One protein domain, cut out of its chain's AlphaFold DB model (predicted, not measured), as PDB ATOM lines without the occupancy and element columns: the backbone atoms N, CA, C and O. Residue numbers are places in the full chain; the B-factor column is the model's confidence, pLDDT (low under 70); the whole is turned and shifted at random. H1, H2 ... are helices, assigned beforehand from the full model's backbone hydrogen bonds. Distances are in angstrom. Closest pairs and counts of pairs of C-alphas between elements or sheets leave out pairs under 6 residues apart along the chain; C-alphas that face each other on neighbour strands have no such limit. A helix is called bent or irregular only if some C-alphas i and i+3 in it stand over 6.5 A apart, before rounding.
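AT A GLANCE: This is residues 9 to 115 of the 115 residues of an uncharacterized protein of bacterium (UniProt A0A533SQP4). Two long helices, H1 and H3, lie side by side at a slant and run opposite ways, with the short helices H2, H4 and H5 gathered toward the end where H1 finishes and H3 starts. From there residues 90 to 113 fold back with a gap between H6 and the long pair, and H6 and H7 make a corner that brings H7 near H1, while the long link of residues 64 to 74 runs past the pair on the other side. The printed part has 107 residues with seven named helices, H1 to H7 in order along the chain, and no named strand; its class is all helix. The whole is compact, with a radius of gyration of the C-alphas of 14.4 A, and spans 40 by 31 by 18 A.

IN THESE COORDINATES: H1, residues 13 to 31, begins at C-alpha 13 (9.096, 30.431, -1.844) and is 27.4 A long. H2 is residues 37 to 40. H3, residues 47 to 63, begins at C-alpha 47 (30.321, 31.680, -9.694) and is 24.8 A long; it is irregular, with C-alphas 48 and 51 7.8 A apart, and has a kink of 26 degrees near residue 54. H4 is residues 75 to 81 and H5 residues 85 to 89. H6, residues 94 to 104, is 15.2 A long. H7, residues 106 to 113, ends at C-alpha 113 (12.534, 42.567, 8.750).

HOW THE PARTS SIT: H3 is the hub, touching three helices. With residues 16 to 23 alone, H1 touches H3; the closest C-alphas are those of His 20 and His 54, 6.3 A apart, and the tilt of 36 degrees, opposite ways, is only just steep. H3 and H4 form a helical hairpin at a steep tilt of 43 degrees, with the C-alphas of Ser 48 and Ile 80 closest, at 6.3 A. H3 touches H5 with residues 47 to 48 alone, closest at the C-alphas of Ser 48 and Lys 88, 5.5 A. H1 touches H4 with residues 27 to 31 alone, about perpendicular at 78 degrees; the closest C-alphas are those of Ala 27 and Thr 76, 6.5 A. H2 and H5 are close but not clearly touching, with the C-alphas of Ile 40 and Glu 87 closest, at 7.0 A. H6 and H7 touch only at the corner by their link, where the C-alphas of Cys 102 and Arg 109 are closest, at 4.2 A. H1 and H7 are near each other, and H6 is apart from H1 and H3. Each O i to N i+4 pair is within hydrogen-bond range in H1, H4, H5, H6 and H7, and 11 of 13 are in H3; H2 is too short for such a pair.

THE WHOLE: The C-alphas of Gly 33 and Glu 114, the two farthest apart, are 41.0 A from each other. The printed part has no cut. The link from H3 to H4, 11 residues, is long. The mean pLDDT of the printed part is 96.6, and residue 115, the chain's last, is under 70.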
ATOM      1  N   GLU A   9      16.304  31.017   4.032       97.38
ATOM      2  CA  GLU A   9      15.205  31.075   4.999       97.38
ATOM      3  C   GLU A   9      14.476  32.429   5.008       97.38
ATOM      4  O   GLU A   9      13.264  32.489   5.229       97.38
ATOM      5  N   MET A  10      15.177  33.514   4.662       97.06
ATOM      6  CA  MET A  10      14.609  34.865   4.583       97.06
ATOM      7  C   MET A  10      13.911  35.124   3.241       97.06
ATOM      8  O   MET A  10      13.158  36.087   3.098       97.06
ATOM      9  N   MET A  11      14.120  34.276   2.233       98.06
ATOM     10  CA  MET A  11      13.473  34.438   0.933       98.06
ATOM     11  C   MET A  11      12.074  33.827   0.931       98.06
ATOM     12  O   MET A  11      11.836  32.778   1.530       98.06
ATOM     13  N   CYS A  12      11.135  34.424   0.192       98.25
ATOM     14  CA  CYS A  12       9.860  33.764  -0.082       98.25
ATOM     15  C   CYS A  12      10.048  32.538  -0.985       98.25
ATOM     16  O   CYS A  12      11.060  32.403  -1.673       98.25
ATOM     17  N   GLN A  13       9.050  31.650  -1.024       98.25
ATOM     18  CA  GLN A  13       9.096  30.431  -1.844       98.25
ATOM     19  C   GLN A  13       9.404  30.718  -3.320       98.25
ATOM     20  O   GLN A  13      10.218  30.025  -3.925       98.25
ATOM     21  N   LYS A  14       8.809  31.775  -3.886       98.31
ATOM     22  CA  LYS A  14       9.018  32.157  -5.288       98.31
ATOM     23  C   LYS A  14      10.469  32.548  -5.583       98.31
ATOM     24  O   LYS A  14      10.993  32.146  -6.615       98.31
ATOM     25  N   HIS A  15      11.111  33.330  -4.716       98.56
ATOM     26  CA  HIS A  15      12.495  33.761  -4.941       98.56
ATOM     27  C   HIS A  15      13.510  32.673  -4.589       98.56
ATOM     28  O   HIS A  15      14.506  32.555  -5.295       98.56
ATOM     29  N   LEU A  16      13.211  31.836  -3.589       98.69
ATOM     30  CA  LEU A  16      13.976  30.626  -3.288       98.69
ATOM     31  C   LEU A  16      14.044  29.695  -4.504       98.69
ATOM     32  O   LEU A  16      15.130  29.372  -4.980       98.69
ATOM     33  N   LEU A  17      12.880  29.324  -5.046       98.25
ATOM     34  CA  LEU A  17      12.795  28.465  -6.225       98.25
ATOM     35  C   LEU A  17      13.360  29.156  -7.474       98.25
ATOM     36  O   LEU A  17      14.029  28.523  -8.285       98.25
ATOM     37  N   GLY A  18      13.107  30.456  -7.630       98.44
ATOM     38  CA  GLY A  18      13.606  31.233  -8.762       98.44
ATOM     39  C   GLY A  18      15.131  31.242  -8.836       98.44
ATOM     40  O   GLY A  18      15.687  30.980  -9.899       98.44
ATOM     41  N   GLU A  19      15.811  31.483  -7.714       98.69
ATOM     42  CA  GLU A  19      17.274  31.426  -7.668       98.69
ATOM     43  C   GLU A  19      17.797  30.008  -7.909       98.69
ATOM     44  O   GLU A  19      18.741  29.832  -8.675       98.69
ATOM     45  N   HIS A  20      17.154  28.994  -7.320       98.69
ATOM     46  CA  HIS A  20      17.517  27.589  -7.533       98.69
ATOM     47  C   HIS A  20      17.511  27.217  -9.028       98.69
ATOM     48  O   HIS A  20      18.492  26.671  -9.541       98.69
ATOM     49  N   VAL A  21      16.461  27.604  -9.760       98.44
ATOM     50  CA  VAL A  21      16.365  27.394 -11.214       98.44
ATOM     51  C   VAL A  21      17.450  28.166 -11.965       98.44
ATOM     52  O   VAL A  21      18.091  27.620 -12.867       98.44
ATOM     53  N   GLU A  22      17.691  29.426 -11.609       98.56
ATOM     54  CA  GLU A  22      18.707  30.236 -12.282       98.56
ATOM     55  C   GLU A  22      20.138  29.733 -12.043       98.56
ATOM     56  O   GLU A  22      20.977  29.885 -12.935       98.56
ATOM     57  N   ILE A  23      20.417  29.070 -10.915       98.25
ATOM     58  CA  ILE A  23      21.696  28.382 -10.694       98.25
ATOM     59  C   ILE A  23      21.875  27.219 -11.676       98.25
ATOM     60  O   ILE A  23      22.950  27.084 -12.265       98.25
ATOM     61  N   HIS A  24      20.835  26.423 -11.942       98.38
ATOM     62  CA  HIS A  24      20.913  25.386 -12.978       98.38
ATOM     63  C   HIS A  24      21.133  25.976 -14.376       98.38
ATOM     64  O   HIS A  24      21.916  25.436 -15.165       98.38
ATOM     65  N   MET A  25      20.492  27.107 -14.683       98.31
ATOM     66  CA  MET A  25      20.738  27.824 -15.938       98.31
ATOM     67  C   MET A  25      22.192  28.297 -16.038       98.31
ATOM     68  O   MET A  25      22.799  28.187 -17.107       98.31
ATOM     69  N   LEU A  26      22.769  28.784 -14.937       98.00
ATOM     70  CA  LEU A  26      24.160  29.222 -14.887       98.00
ATOM     71  C   LEU A  26      25.119  28.048 -15.089       98.00
ATOM     72  O   LEU A  26      25.972  28.123 -15.971       98.00
ATOM     73  N   ALA A  27      24.935  26.944 -14.363       97.75
ATOM     74  CA  ALA A  27      25.740  25.735 -14.535       97.75
ATOM     75  C   ALA A  27      25.697  25.232 -15.992       97.75
ATOM     76  O   ALA A  27      26.734  24.975 -16.602       97.75
ATOM     77  N   GLY A  28      24.505  25.189 -16.599       97.31
ATOM     78  CA  GLY A  28      24.341  24.827 -18.009       97.31
ATOM     79  C   GLY A  28      24.979  25.823 -18.988       97.31
ATOM     80  O   GLY A  28      25.456  25.418 -20.049       97.31
ATOM     81  N   THR A  29      25.011  27.113 -18.645       97.50
ATOM     82  CA  THR A  29      25.671  28.164 -19.439       97.50
ATOM     83  C   THR A  29      27.188  27.999 -19.403       97.50
ATOM     84  O   THR A  29      27.821  27.979 -20.461       97.50
ATOM     85  N   LEU A  30      27.750  27.799 -18.209       96.31
ATOM     86  CA  LEU A  30      29.178  27.573 -17.998       96.31
ATOM     87  C   LEU A  30      29.655  26.290 -18.690       96.31
ATOM     88  O   LEU A  30      30.644  26.317 -19.416       96.31
ATOM     89  N   LYS A  31      28.890  25.195 -18.577       96.31
ATOM     90  CA  LYS A  31      29.174  23.923 -19.265       96.31
ATOM     91  C   LYS A  31      29.275  24.065 -20.786       96.31
ATOM     92  O   LYS A  31      29.998  23.317 -21.432       96.31
ATOM     93  N   ARG A  32      28.547  25.017 -21.376       96.38
ATOM     94  CA  ARG A  32      28.573  25.292 -22.822       96.38
ATOM     95  C   ARG A  32      29.642  26.314 -23.225       96.38
ATOM     96  O   ARG A  32      29.640  26.734 -24.378       96.38
ATOM     97  N   GLY A  33      30.489  26.765 -22.296       95.12
ATOM     98  CA  GLY A  33      31.508  27.787 -22.550       95.12
ATOM     99  C   GLY A  33      30.929  29.150 -22.939       95.12
ATOM    100  O   GLY A  33      31.592  29.941 -23.606       95.12
ATOM    101  N   LYS A  34      29.668  29.429 -22.583       96.88
ATOM    102  CA  LYS A  34      29.025  30.703 -22.916       96.88
ATOM    103  C   LYS A  34      29.445  31.784 -21.929       96.88
ATOM    104  O   LYS A  34      29.511  31.549 -20.726       96.88
ATOM    105  N   SER A  35      29.662  32.990 -22.450       96.00
ATOM    106  CA  SER A  35      30.045  34.137 -21.629       96.00
ATOM    107  C   SER A  35      28.957  34.511 -20.619       96.00
ATOM    108  O   SER A  35      27.770  34.570 -20.947       96.00
ATOM    109  N   ILE A  36      29.399  34.817 -19.400       97.69
ATOM    110  CA  ILE A  36      28.579  35.337 -18.297       97.69
ATOM    111  C   ILE A  36      29.008  36.749 -17.866       97.69
ATOM    112  O   ILE A  36      28.492  37.276 -16.880       97.69
ATOM    113  N   ALA A  37      29.913  37.385 -18.622       97.50
ATOM    114  CA  ALA A  37      30.523  38.670 -18.277       97.50
ATOM    115  C   ALA A  37      29.478  39.761 -17.998       97.50
ATOM    116  O   ALA A  37      29.540  40.419 -16.969       97.50
ATOM    117  N   ALA A  38      28.439  39.868 -18.834       97.94
ATOM    118  CA  ALA A  38      27.388  40.874 -18.666       97.94
ATOM    119  C   ALA A  38      26.592  40.743 -17.350       97.94
ATOM    120  O   ALA A  38      25.988  41.716 -16.902       97.94
ATOM    121  N   PHE A  39      26.549  39.555 -16.738       98.19
ATOM    122  CA  PHE A  39      25.912  39.354 -15.433       98.19
ATOM    123  C   PHE A  39      26.874  39.665 -14.284       98.19
ATOM    124  O   PHE A  39      26.450  40.235 -13.279       98.19
ATOM    125  N   ILE A  40      28.160  39.343 -14.449       98.12
ATOM    126  CA  ILE A  40      29.226  39.723 -13.512       98.12
ATOM    127  C   ILE A  40      29.364  41.243 -13.445       98.12
ATOM    128  O   ILE A  40      29.384  41.800 -12.354       98.12
ATOM    129  N   ASP A  41      29.367  41.921 -14.592       97.31
ATOM    130  CA  ASP A  41      29.478  43.383 -14.676       97.31
ATOM    131  C   ASP A  41      28.300  44.094 -13.994       97.31
ATOM    132  O   ASP A  41      28.430  45.217 -13.513       97.31
ATOM    133  N   LYS A  42      27.145  43.423 -13.905       97.81
ATOM    134  CA  LYS A  42      25.960  43.894 -13.173       97.81
ATOM    135  C   LYS A  42      25.954  43.484 -11.694       97.81
ATOM    136  O   LYS A  42      24.988  43.790 -11.001       97.81
ATOM    137  N   GLY A  43      26.978  42.774 -11.218       97.88
ATOM    138  CA  GLY A  43      27.072  42.279  -9.842       97.88
ATOM    139  C   GLY A  43      26.015  41.230  -9.488       97.88
ATOM    140  O   GLY A  43      25.578  41.169  -8.344       97.88
ATOM    141  N   LEU A  44      25.549  40.446 -10.468       98.50
ATOM    142  CA  LEU A  44      24.431  39.511 -10.286       98.50
ATOM    143  C   LEU A  44      24.860  38.085  -9.944       98.50
ATOM    144  O   LEU A  44      24.009  37.308  -9.520       98.50
ATOM    145  N   LEU A  45      26.120  37.712 -10.171       98.50
ATOM    146  CA  LEU A  45      26.600  36.336 -10.033       98.50
ATOM    147  C   LEU A  45      27.829  36.249  -9.134       98.50
ATOM    148  O   LEU A  45      28.697  37.117  -9.174       98.50
ATOM    149  N   GLU A  46      27.926  35.132  -8.419       98.50
ATOM    150  CA  GLU A  46      29.096  34.722  -7.644       98.50
ATOM    151  C   GLU A  46      29.459  33.265  -7.999       98.50
ATOM    152  O   GLU A  46      29.112  32.337  -7.266       98.50
ATOM    153  N   PRO A  47      30.109  33.028  -9.159       97.81
ATOM    154  CA  PRO A  47      30.321  31.680  -9.694       97.81
ATOM    155  C   PRO A  47      31.072  30.738  -8.750       97.81
ATOM    156  O   PRO A  47      30.744  29.558  -8.682       97.81
ATOM    157  N   SER A  48      32.038  31.250  -7.984       97.56
ATOM    158  CA  SER A  48      32.803  30.447  -7.022       97.56
ATOM    159  C   SER A  48      31.955  29.861  -5.893       97.56
ATOM    160  O   SER A  48      32.319  28.825  -5.350       97.56
ATOM    161  N   SER A  49      30.809  30.470  -5.585       97.56
ATOM    162  CA  SER A  49      29.891  30.020  -4.532       97.56
ATOM    163  C   SER A  49      28.725  29.196  -5.083       97.56
ATOM    164  O   SER A  49      27.816  28.846  -4.337       97.56
ATOM    165  N   LEU A  50      28.704  28.891  -6.386       97.44
ATOM    166  CA  LEU A  50      27.546  28.312  -7.075       97.44
ATOM    167  C   LEU A  50      27.096  26.973  -6.473       97.44
ATOM    168  O   LEU A  50      25.904  26.802  -6.219       97.44
ATOM    169  N   ALA A  51      28.030  26.047  -6.230       96.50
ATOM    170  CA  ALA A  51      27.709  24.722  -5.694       96.50
ATOM    171  C   ALA A  51      27.191  24.806  -4.250       96.50
ATOM    172  O   ALA A  51      26.092  24.344  -3.955       96.50
ATOM    173  N   GLU A  52      27.923  25.498  -3.376       97.38
ATOM    174  CA  GLU A  52      27.508  25.701  -1.985       97.38
ATOM    175  C   GLU A  52      26.163  26.440  -1.896       97.38
ATOM    176  O   GLU A  52      25.296  26.101  -1.088       97.38
ATOM    177  N   ARG A  53      25.954  27.450  -2.749       98.38
ATOM    178  CA  ARG A  53      24.699  28.202  -2.796       98.38
ATOM    179  C   ARG A  53      23.536  27.317  -3.226       98.38
ATOM    180  O   ARG A  53      22.477  27.410  -2.611       98.38
ATOM    181  N   HIS A  54      23.719  26.478  -4.246       98.62
ATOM    182  CA  HIS A  54      22.703  25.514  -4.667       98.62
ATOM    183  C   HIS A  54      22.263  24.630  -3.500       98.62
ATOM    184  O   HIS A  54      21.064  24.507  -3.255       98.62
ATOM    185  N   ASP A  55      23.218  24.075  -2.757       98.12
ATOM    186  CA  ASP A  55      22.919  23.131  -1.682       98.12
ATOM    187  C   ASP A  55      22.191  23.812  -0.518       98.12
ATOM    188  O   ASP A  55      21.209  23.272  -0.012       98.12
ATOM    189  N   LYS A  56      22.560  25.055  -0.175       98.69
ATOM    190  CA  LYS A  56      21.822  25.865   0.813       98.69
ATOM    191  C   LYS A  56      20.379  26.157   0.384       98.69
ATOM    192  O   LYS A  56      19.471  26.143   1.213       98.69
ATOM    193  N   LEU A  57      20.148  26.438  -0.901       98.75
ATOM    194  CA  LEU A  57      18.790  26.631  -1.424       98.75
ATOM    195  C   LEU A  57      17.999  25.322  -1.379       98.75
ATOM    196  O   LEU A  57      16.849  25.327  -0.945       98.75
ATOM    197  N   ALA A  58      18.614  24.211  -1.792       98.56
ATOM    198  CA  ALA A  58      18.001  22.889  -1.774       98.56
ATOM    199  C   ALA A  58      17.643  22.449  -0.346       98.56
ATOM    200  O   ALA A  58      16.546  21.940  -0.126       98.56
ATOM    201  N   GLU A  59      18.510  22.705   0.634       98.62
ATOM    202  CA  GLU A  59      18.243  22.428   2.048       98.62
ATOM    203  C   GLU A  59      16.993  23.174   2.538       98.62
ATOM    204  O   GLU A  59      16.093  22.574   3.127       98.62
ATOM    205  N   GLU A  60      16.888  24.472   2.249       98.69
ATOM    206  CA  GLU A  60      15.714  25.261   2.626       98.69
ATOM    207  C   GLU A  60      14.453  24.843   1.856       98.69
ATOM    208  O   GLU A  60      13.349  24.835   2.405       98.69
ATOM    209  N   MET A  61      14.594  24.443   0.591       98.62
ATOM    210  CA  MET A  61      13.501  23.854  -0.180       98.62
ATOM    211  C   MET A  61      12.996  22.566   0.488       98.62
ATOM    212  O   MET A  61      11.791  22.420   0.695       98.62
ATOM    213  N   LEU A  62      13.888  21.661   0.896       98.44
ATOM    214  CA  LEU A  62      13.515  20.432   1.603       98.44
ATOM    215  C   LEU A  62      12.818  20.738   2.937       98.44
ATOM    216  O   LEU A  62      11.765  20.164   3.215       98.44
ATOM    217  N   LYS A  63      13.329  21.703   3.720       98.38
ATOM    218  CA  LYS A  63      12.693  22.160   4.974       98.38
ATOM    219  C   LYS A  63      11.263  22.660   4.763       98.38
ATOM    220  O   LYS A  63      10.403  22.444   5.613       98.38
ATOM    221  N   ARG A  64      10.985  23.294   3.621       98.00
ATOM    222  CA  ARG A  64       9.646  23.783   3.245       98.00
ATOM    223  C   ARG A  64       8.755  22.725   2.584       98.00
ATOM    224  O   ARG A  64       7.669  23.071   2.121       98.00
ATOM    225  N   GLY A  65       9.195  21.469   2.511       97.94
ATOM    226  CA  GLY A  65       8.426  20.362   1.937       97.94
ATOM    227  C   GLY A  65       8.472  20.272   0.410       97.94
ATOM    228  O   GLY A  65       7.658  19.566  -0.185       97.94
ATOM    229  N   PHE A  66       9.404  20.965  -0.251       97.69
ATOM    230  CA  PHE A  66       9.628  20.769  -1.682       97.69
ATOM    231  C   PHE A  66      10.330  19.434  -1.924       97.69
ATOM    232  O   PHE A  66      11.198  19.012  -1.161       97.69
ATOM    233  N   ARG A  67      10.016  18.801  -3.054       96.06
ATOM    234  CA  ARG A  67      10.766  17.647  -3.547       96.06
ATOM    235  C   ARG A  67      11.913  18.139  -4.435       96.06
ATOM    236  O   ARG A  67      11.668  18.561  -5.562       96.06
ATOM    237  N   HIS A  68      13.148  18.085  -3.943       96.44
ATOM    238  CA  HIS A  68      14.346  18.401  -4.733       96.44
ATOM    239  C   HIS A  68      14.967  17.107  -5.280       96.44
ATOM    240  O   HIS A  68      15.257  16.188  -4.521       96.44
ATOM    241  N   LEU A  69      15.097  17.008  -6.607       95.06
ATOM    242  CA  LEU A  69      15.622  15.828  -7.322       95.06
ATOM    243  C   LEU A  69      16.618  16.209  -8.423       95.06
ATOM    244  O   LEU A  69      16.837  15.458  -9.372       95.06
ATOM    245  N   SER A  70      17.182  17.405  -8.330       95.56
ATOM    246  CA  SER A  70      18.054  17.972  -9.350       95.56
ATOM    247  C   SER A  70      19.362  18.431  -8.706       95.56
ATOM    248  O   SER A  70      19.572  19.632  -8.559       95.56
ATOM    249  N   PRO A  71      20.239  17.513  -8.257       96.75
ATOM    250  CA  PRO A  71      21.579  17.900  -7.834       96.75
ATOM    251  C   PRO A  71      22.351  18.525  -9.006       96.75
ATOM    252  O   PRO A  71      22.055  18.267 -10.179       96.75
ATOM    253  N   LEU A  72      23.352  19.348  -8.699       95.94
ATOM    254  CA  LEU A  72      24.299  19.800  -9.716       95.94
ATOM    255  C   LEU A  72      25.158  18.627 -10.202       95.94
ATOM    256  O   LEU A  72      25.447  17.696  -9.453       95.94
ATOM    257  N   GLY A  73      25.565  18.681 -11.472       91.38
ATOM    258  CA  GLY A  73      26.460  17.677 -12.042       91.38
ATOM    259  C   GLY A  73      27.868  17.767 -11.436       91.38
ATOM    260  O   GLY A  73      28.309  18.879 -11.114       91.38
ATOM    261  N   PRO A  74      28.590  16.640 -11.294       89.19
ATOM    262  CA  PRO A  74      29.925  16.600 -10.689       89.19
ATOM    263  C   PRO A  74      30.954  17.466 -11.433       89.19
ATOM    264  O   PRO A  74      31.888  17.976 -10.821       89.19
ATOM    265  N   GLU A  75      30.752  17.708 -12.730       91.50
ATOM    266  CA  GLU A  75      31.612  18.558 -13.556       91.50
ATOM    267  C   GLU A  75      31.566  20.045 -13.165       91.50
ATOM    268  O   GLU A  75      32.427  20.827 -13.562       91.50
ATOM    269  N   THR A  76      30.557  20.464 -12.393       92.12
ATOM    270  CA  THR A  76      30.325  21.881 -12.072       92.12
ATOM    271  C   THR A  76      31.515  22.495 -11.331       92.12
ATOM    272  O   THR A  76      31.904  23.623 -11.632       92.12
ATOM    273  N   GLY A  77      32.123  21.751 -10.401       91.62
ATOM    274  CA  GLY A  77      33.291  22.215  -9.650       91.62
ATOM    275  C   GLY A  77      34.514  22.438 -10.541       91.62
ATOM    276  O   GLY A  77      35.177  23.467 -10.430       91.62
ATOM    277  N   GLU A  78      34.768  21.523 -11.478       93.94
ATOM    278  CA  GLU A  78      35.869  21.639 -12.441       93.94
ATOM    279  C   GLU A  78      35.667  22.834 -13.382       93.94
ATOM    280  O   GLU A  78      36.584  23.627 -13.599       93.94
ATOM    281  N   ILE A  79      34.445  23.023 -13.886       95.19
ATOM    282  CA  ILE A  79      34.114  24.164 -14.746       95.19
ATOM    283  C   ILE A  79      34.370  25.488 -14.013       95.19
ATOM    284  O   ILE A  79      34.961  26.397 -14.594       95.19
ATOM    285  N   ILE A  80      33.971  25.595 -12.741       94.75
ATOM    286  CA  ILE A  80      34.214  26.785 -11.909       94.75
ATOM    287  C   ILE A  80      35.718  26.996 -11.673       94.75
ATOM    288  O   ILE A  80      36.206  28.124 -11.770       94.75
ATOM    289  N   ALA A  81      36.466  25.923 -11.407       94.00
ATOM    290  CA  ALA A  81      37.914  25.980 -11.210       94.00
ATOM    291  C   ALA A  81      38.666  26.471 -12.461       94.00
ATOM    292  O   ALA A  81      39.707  27.118 -12.331       94.00
ATOM    293  N   ASN A  82      38.115  26.242 -13.653       95.38
ATOM    294  CA  ASN A  82      38.687  26.672 -14.932       95.38
ATOM    295  C   ASN A  82      38.251  28.077 -15.382       95.38
ATOM    296  O   ASN A  82      38.669  28.539 -16.444       95.38
ATOM    297  N   LEU A  83      37.430  28.782 -14.597       96.00
ATOM    298  CA  LEU A  83      37.047  30.159 -14.909       96.00
ATOM    299  C   LEU A  83      38.235  31.129 -14.817       96.00
ATOM    300  O   LEU A  83      39.214  30.891 -14.100       96.00
ATOM    301  N   GLY A  84      38.116  32.253 -15.526       96.62
ATOM    302  CA  GLY A  84      39.055  33.363 -15.427       96.62
ATOM    303  C   GLY A  84      39.030  34.029 -14.050       96.62
ATOM    304  O   GLY A  84      38.079  33.894 -13.275       96.62
ATOM    305  N   GLU A  85      40.088  34.779 -13.741       96.75
ATOM    306  CA  GLU A  85      40.229  35.473 -12.453       96.75
ATOM    307  C   GLU A  85      39.089  36.459 -12.187       96.75
ATOM    308  O   GLU A  85      38.617  36.576 -11.058       96.75
ATOM    309  N   LYS A  86      38.595  37.149 -13.220       96.75
ATOM    310  CA  LYS A  86      37.470  38.079 -13.070       96.75
ATOM    311  C   LYS A  86      36.209  37.347 -12.609       96.75
ATOM    312  O   LYS A  86      35.546  37.795 -11.680       96.75
ATOM    313  N   GLU A  87      35.886  36.224 -13.240       97.50
ATOM    314  CA  GLU A  87      34.730  35.397 -12.904       97.50
ATOM    315  C   GLU A  87      34.853  34.779 -11.506       97.50
ATOM    316  O   GLU A  87      33.878  34.780 -10.756       97.50
ATOM    317  N   LYS A  88      36.043  34.293 -11.132       97.19
ATOM    318  CA  LYS A  88      36.308  33.720  -9.799       97.19
ATOM    319  C   LYS A  88      36.220  34.751  -8.680       97.19
ATOM    320  O   LYS A  88      35.765  34.447  -7.577       97.19
ATOM    321  N   ASN A  89      36.637  35.984  -8.953       97.44
ATOM    322  CA  ASN A  89      36.623  37.071  -7.976       97.44
ATOM    323  C   ASN A  89      35.314  37.875  -7.988       97.44
ATOM    324  O   ASN A  89      35.123  38.735  -7.130       97.44
ATOM    325  N   ALA A  90      34.391  37.589  -8.911       98.12
ATOM    326  CA  ALA A  90      33.071  38.205  -8.930       98.12
ATOM    327  C   ALA A  90      32.311  37.894  -7.633       98.12
ATOM    328  O   ALA A  90      32.248  36.741  -7.195       98.12
ATOM    329  N   ARG A  91      31.743  38.928  -7.013       98.25
ATOM    330  CA  ARG A  91      30.948  38.832  -5.786       98.25
ATOM    331  C   ARG A  91      29.655  39.606  -5.952       98.25
ATOM    332  O   ARG A  91      29.638  40.670  -6.574       98.25
ATOM    333  N   VAL A  92      28.587  39.081  -5.364       98.44
ATOM    334  CA  VAL A  92      27.326  39.816  -5.257       98.44
ATOM    335  C   VAL A  92      27.408  40.739  -4.046       98.44
ATOM    336  O   VAL A  92      27.711  40.309  -2.935       98.44
ATOM    337  N   ASP A  93      27.097  42.018  -4.245       98.38
ATOM    338  CA  ASP A  93      26.916  42.961  -3.142       98.38
ATOM    339  C   ASP A  93      25.628  42.598  -2.390       98.38
ATOM    340  O   ASP A  93      24.514  42.857  -2.859       98.38
ATOM    341  N   LEU A  94      25.780  41.957  -1.227       96.81
ATOM    342  CA  LEU A  94      24.658  41.477  -0.424       96.81
ATOM    343  C   LEU A  94      23.719  42.615  -0.003       96.81
ATOM    344  O   LEU A  94      22.504  42.419   0.015       96.81
ATOM    345  N   GLY A  95      24.253  43.802   0.299       97.62
ATOM    346  CA  GLY A  95      23.454  44.958   0.705       97.62
ATOM    347  C   GLY A  95      22.546  45.434  -0.427       97.62
ATOM    348  O   GLY A  95      21.329  45.533  -0.253       97.62
ATOM    349  N   LYS A  96      23.115  45.637  -1.622       97.94
ATOM    350  CA  LYS A  96      22.350  46.012  -2.823       97.94
ATOM    351  C   LYS A  96      21.362  44.926  -3.234       97.94
ATOM    352  O   LYS A  96      20.212  45.235  -3.540       97.94
ATOM    353  N   SER A  97      21.784  43.663  -3.207       97.75
ATOM    354  CA  SER A  97      20.942  42.526  -3.584       97.75
ATOM    355  C   SER A  97      19.736  42.377  -2.650       97.75
ATOM    356  O   SER A  97      18.603  42.238  -3.116       97.75
ATOM    357  N   SER A  98      19.951  42.504  -1.337       97.50
ATOM    358  CA  SER A  98      18.882  42.465  -0.328       97.50
ATOM    359  C   SER A  98      17.916  43.639  -0.480       97.50
ATOM    360  O   SER A  98      16.697  43.446  -0.441       97.50
ATOM    361  N   ALA A  99      18.437  44.851  -0.701       97.88
ATOM    362  CA  ALA A  99      17.622  46.041  -0.928       97.88
ATOM    363  C   ALA A  99      16.751  45.899  -2.187       97.88
ATOM    364  O   ALA A  99      15.551  46.181  -2.146       97.88
ATOM    365  N   GLU A 100      17.314  45.393  -3.288       98.19
ATOM    366  CA  GLU A 100      16.566  45.134  -4.519       98.19
ATOM    367  C   GLU A 100      15.485  44.059  -4.310       98.19
ATOM    368  O   GLU A 100      14.344  44.238  -4.742       98.19
ATOM    369  N   LEU A 101      15.801  42.967  -3.604       98.06
ATOM    370  CA  LEU A 101      14.829  41.917  -3.284       98.06
ATOM    371  C   LEU A 101      13.643  42.480  -2.488       98.06
ATOM    372  O   LEU A 101      12.483  42.228  -2.826       98.06
ATOM    373  N   CYS A 102      13.926  43.295  -1.468       97.75
ATOM    374  CA  CYS A 102      12.913  43.948  -0.638       97.75
ATOM    375  C   CYS A 102      12.083  44.972  -1.420       97.75
ATOM    376  O   CYS A 102      10.881  45.122  -1.172       97.75
ATOM    377  N   ALA A 103      12.692  45.682  -2.369       97.94
ATOM    378  CA  ALA A 103      11.983  46.605  -3.246       97.94
ATOM    379  C   ALA A 103      10.998  45.860  -4.163       97.94
ATOM    380  O   ALA A 103       9.876  46.321  -4.359       97.94
ATOM    381  N   ARG A 104      11.389  44.683  -4.671       96.94
ATOM    382  CA  ARG A 104      10.613  43.892  -5.642       96.94
ATOM    383  C   ARG A 104       9.564  42.977  -5.012       96.94
ATOM    384  O   ARG A 104       8.619  42.590  -5.697       96.94
ATOM    385  N   CYS A 105       9.730  42.592  -3.748       98.19
ATOM    386  CA  CYS A 105       8.883  41.589  -3.110       98.19
ATOM    387  C   CYS A 105       8.492  41.977  -1.676       98.19
ATOM    388  O   CYS A 105       9.328  41.882  -0.774       98.19
ATOM    389  N   PRO A 106       7.214  42.325  -1.430       97.62
ATOM    390  CA  PRO A 106       6.720  42.620  -0.086       97.62
ATOM    391  C   PRO A 106       6.881  41.453   0.897       97.62
ATOM    392  O   PRO A 106       7.189  41.679   2.063       97.62
ATOM    393  N   GLU A 107       6.727  40.205   0.440       97.69
ATOM    394  CA  GLU A 107       6.894  39.033   1.310       97.69
ATOM    395  C   GLU A 107       8.351  38.854   1.745       97.69
ATOM    396  O   GLU A 107       8.612  38.630   2.924       97.69
ATOM    397  N   CYS A 108       9.311  38.997   0.822       97.75
ATOM    398  CA  CYS A 108      10.724  38.959   1.198       97.75
ATOM    399  C   CYS A 108      11.053  40.133   2.121       97.75
ATOM    400  O   CYS A 108      11.666  39.923   3.154       97.75
ATOM    401  N   ARG A 109      10.569  41.346   1.823       97.62
ATOM    402  CA  ARG A 109      10.752  42.502   2.713       97.62
ATOM    403  C   ARG A 109      10.288  42.212   4.139       97.62
ATOM    404  O   ARG A 109      11.009  42.529   5.073       97.62
ATOM    405  N   LYS A 110       9.109  41.603   4.296       97.00
ATOM    406  CA  LYS A 110       8.579  41.210   5.606       97.00
ATOM    407  C   LYS A 110       9.503  40.203   6.299       97.00
ATOM    408  O   LYS A 110       9.939  40.464   7.409       97.00
ATOM    409  N   ARG A 111       9.862  39.110   5.619       94.94
ATOM    410  CA  ARG A 111      10.744  38.062   6.166       94.94
ATOM    411  C   ARG A 111      12.123  38.587   6.570       94.94
ATOM    412  O   ARG A 111      12.665  38.143   7.571       94.94
ATOM    413  N   LEU A 112      12.686  39.521   5.799       93.81
ATOM    414  CA  LEU A 112      13.974  40.147   6.106       93.81
ATOM    415  C   LEU A 112      13.907  41.141   7.280       93.81
ATOM    416  O   LEU A 112      14.946  41.461   7.842       93.81
ATOM    417  N   ALA A 113      12.724  41.650   7.627       90.44
ATOM    418  CA  ALA A 113      12.534  42.567   8.750       90.44
ATOM    419  C   ALA A 113      12.226  41.849  10.080       90.44
ATOM    420  O   ALA A 113      12.256  42.482  11.129       90.44
ATOM    421  N   GLU A 114      11.896  40.554  10.035       82.25
ATOM    422  CA  GLU A 114      11.525  39.725  11.195       82.25
ATOM    423  C   GLU A 114      12.723  38.978  11.827       82.25
ATOM    424  O   GLU A 114      12.533  38.176  12.740       82.25
ATOM    425  N   THR A 115      13.943  39.233  11.344       61.34
ATOM    426  CA  THR A 115      15.223  38.682  11.840       61.34
ATOM    427  C   THR A 115      16.013  39.696  12.641       61.34
ATOM    428  O   THR A 115      16.633  39.282  13.644       61.34
TER     429      THR A 115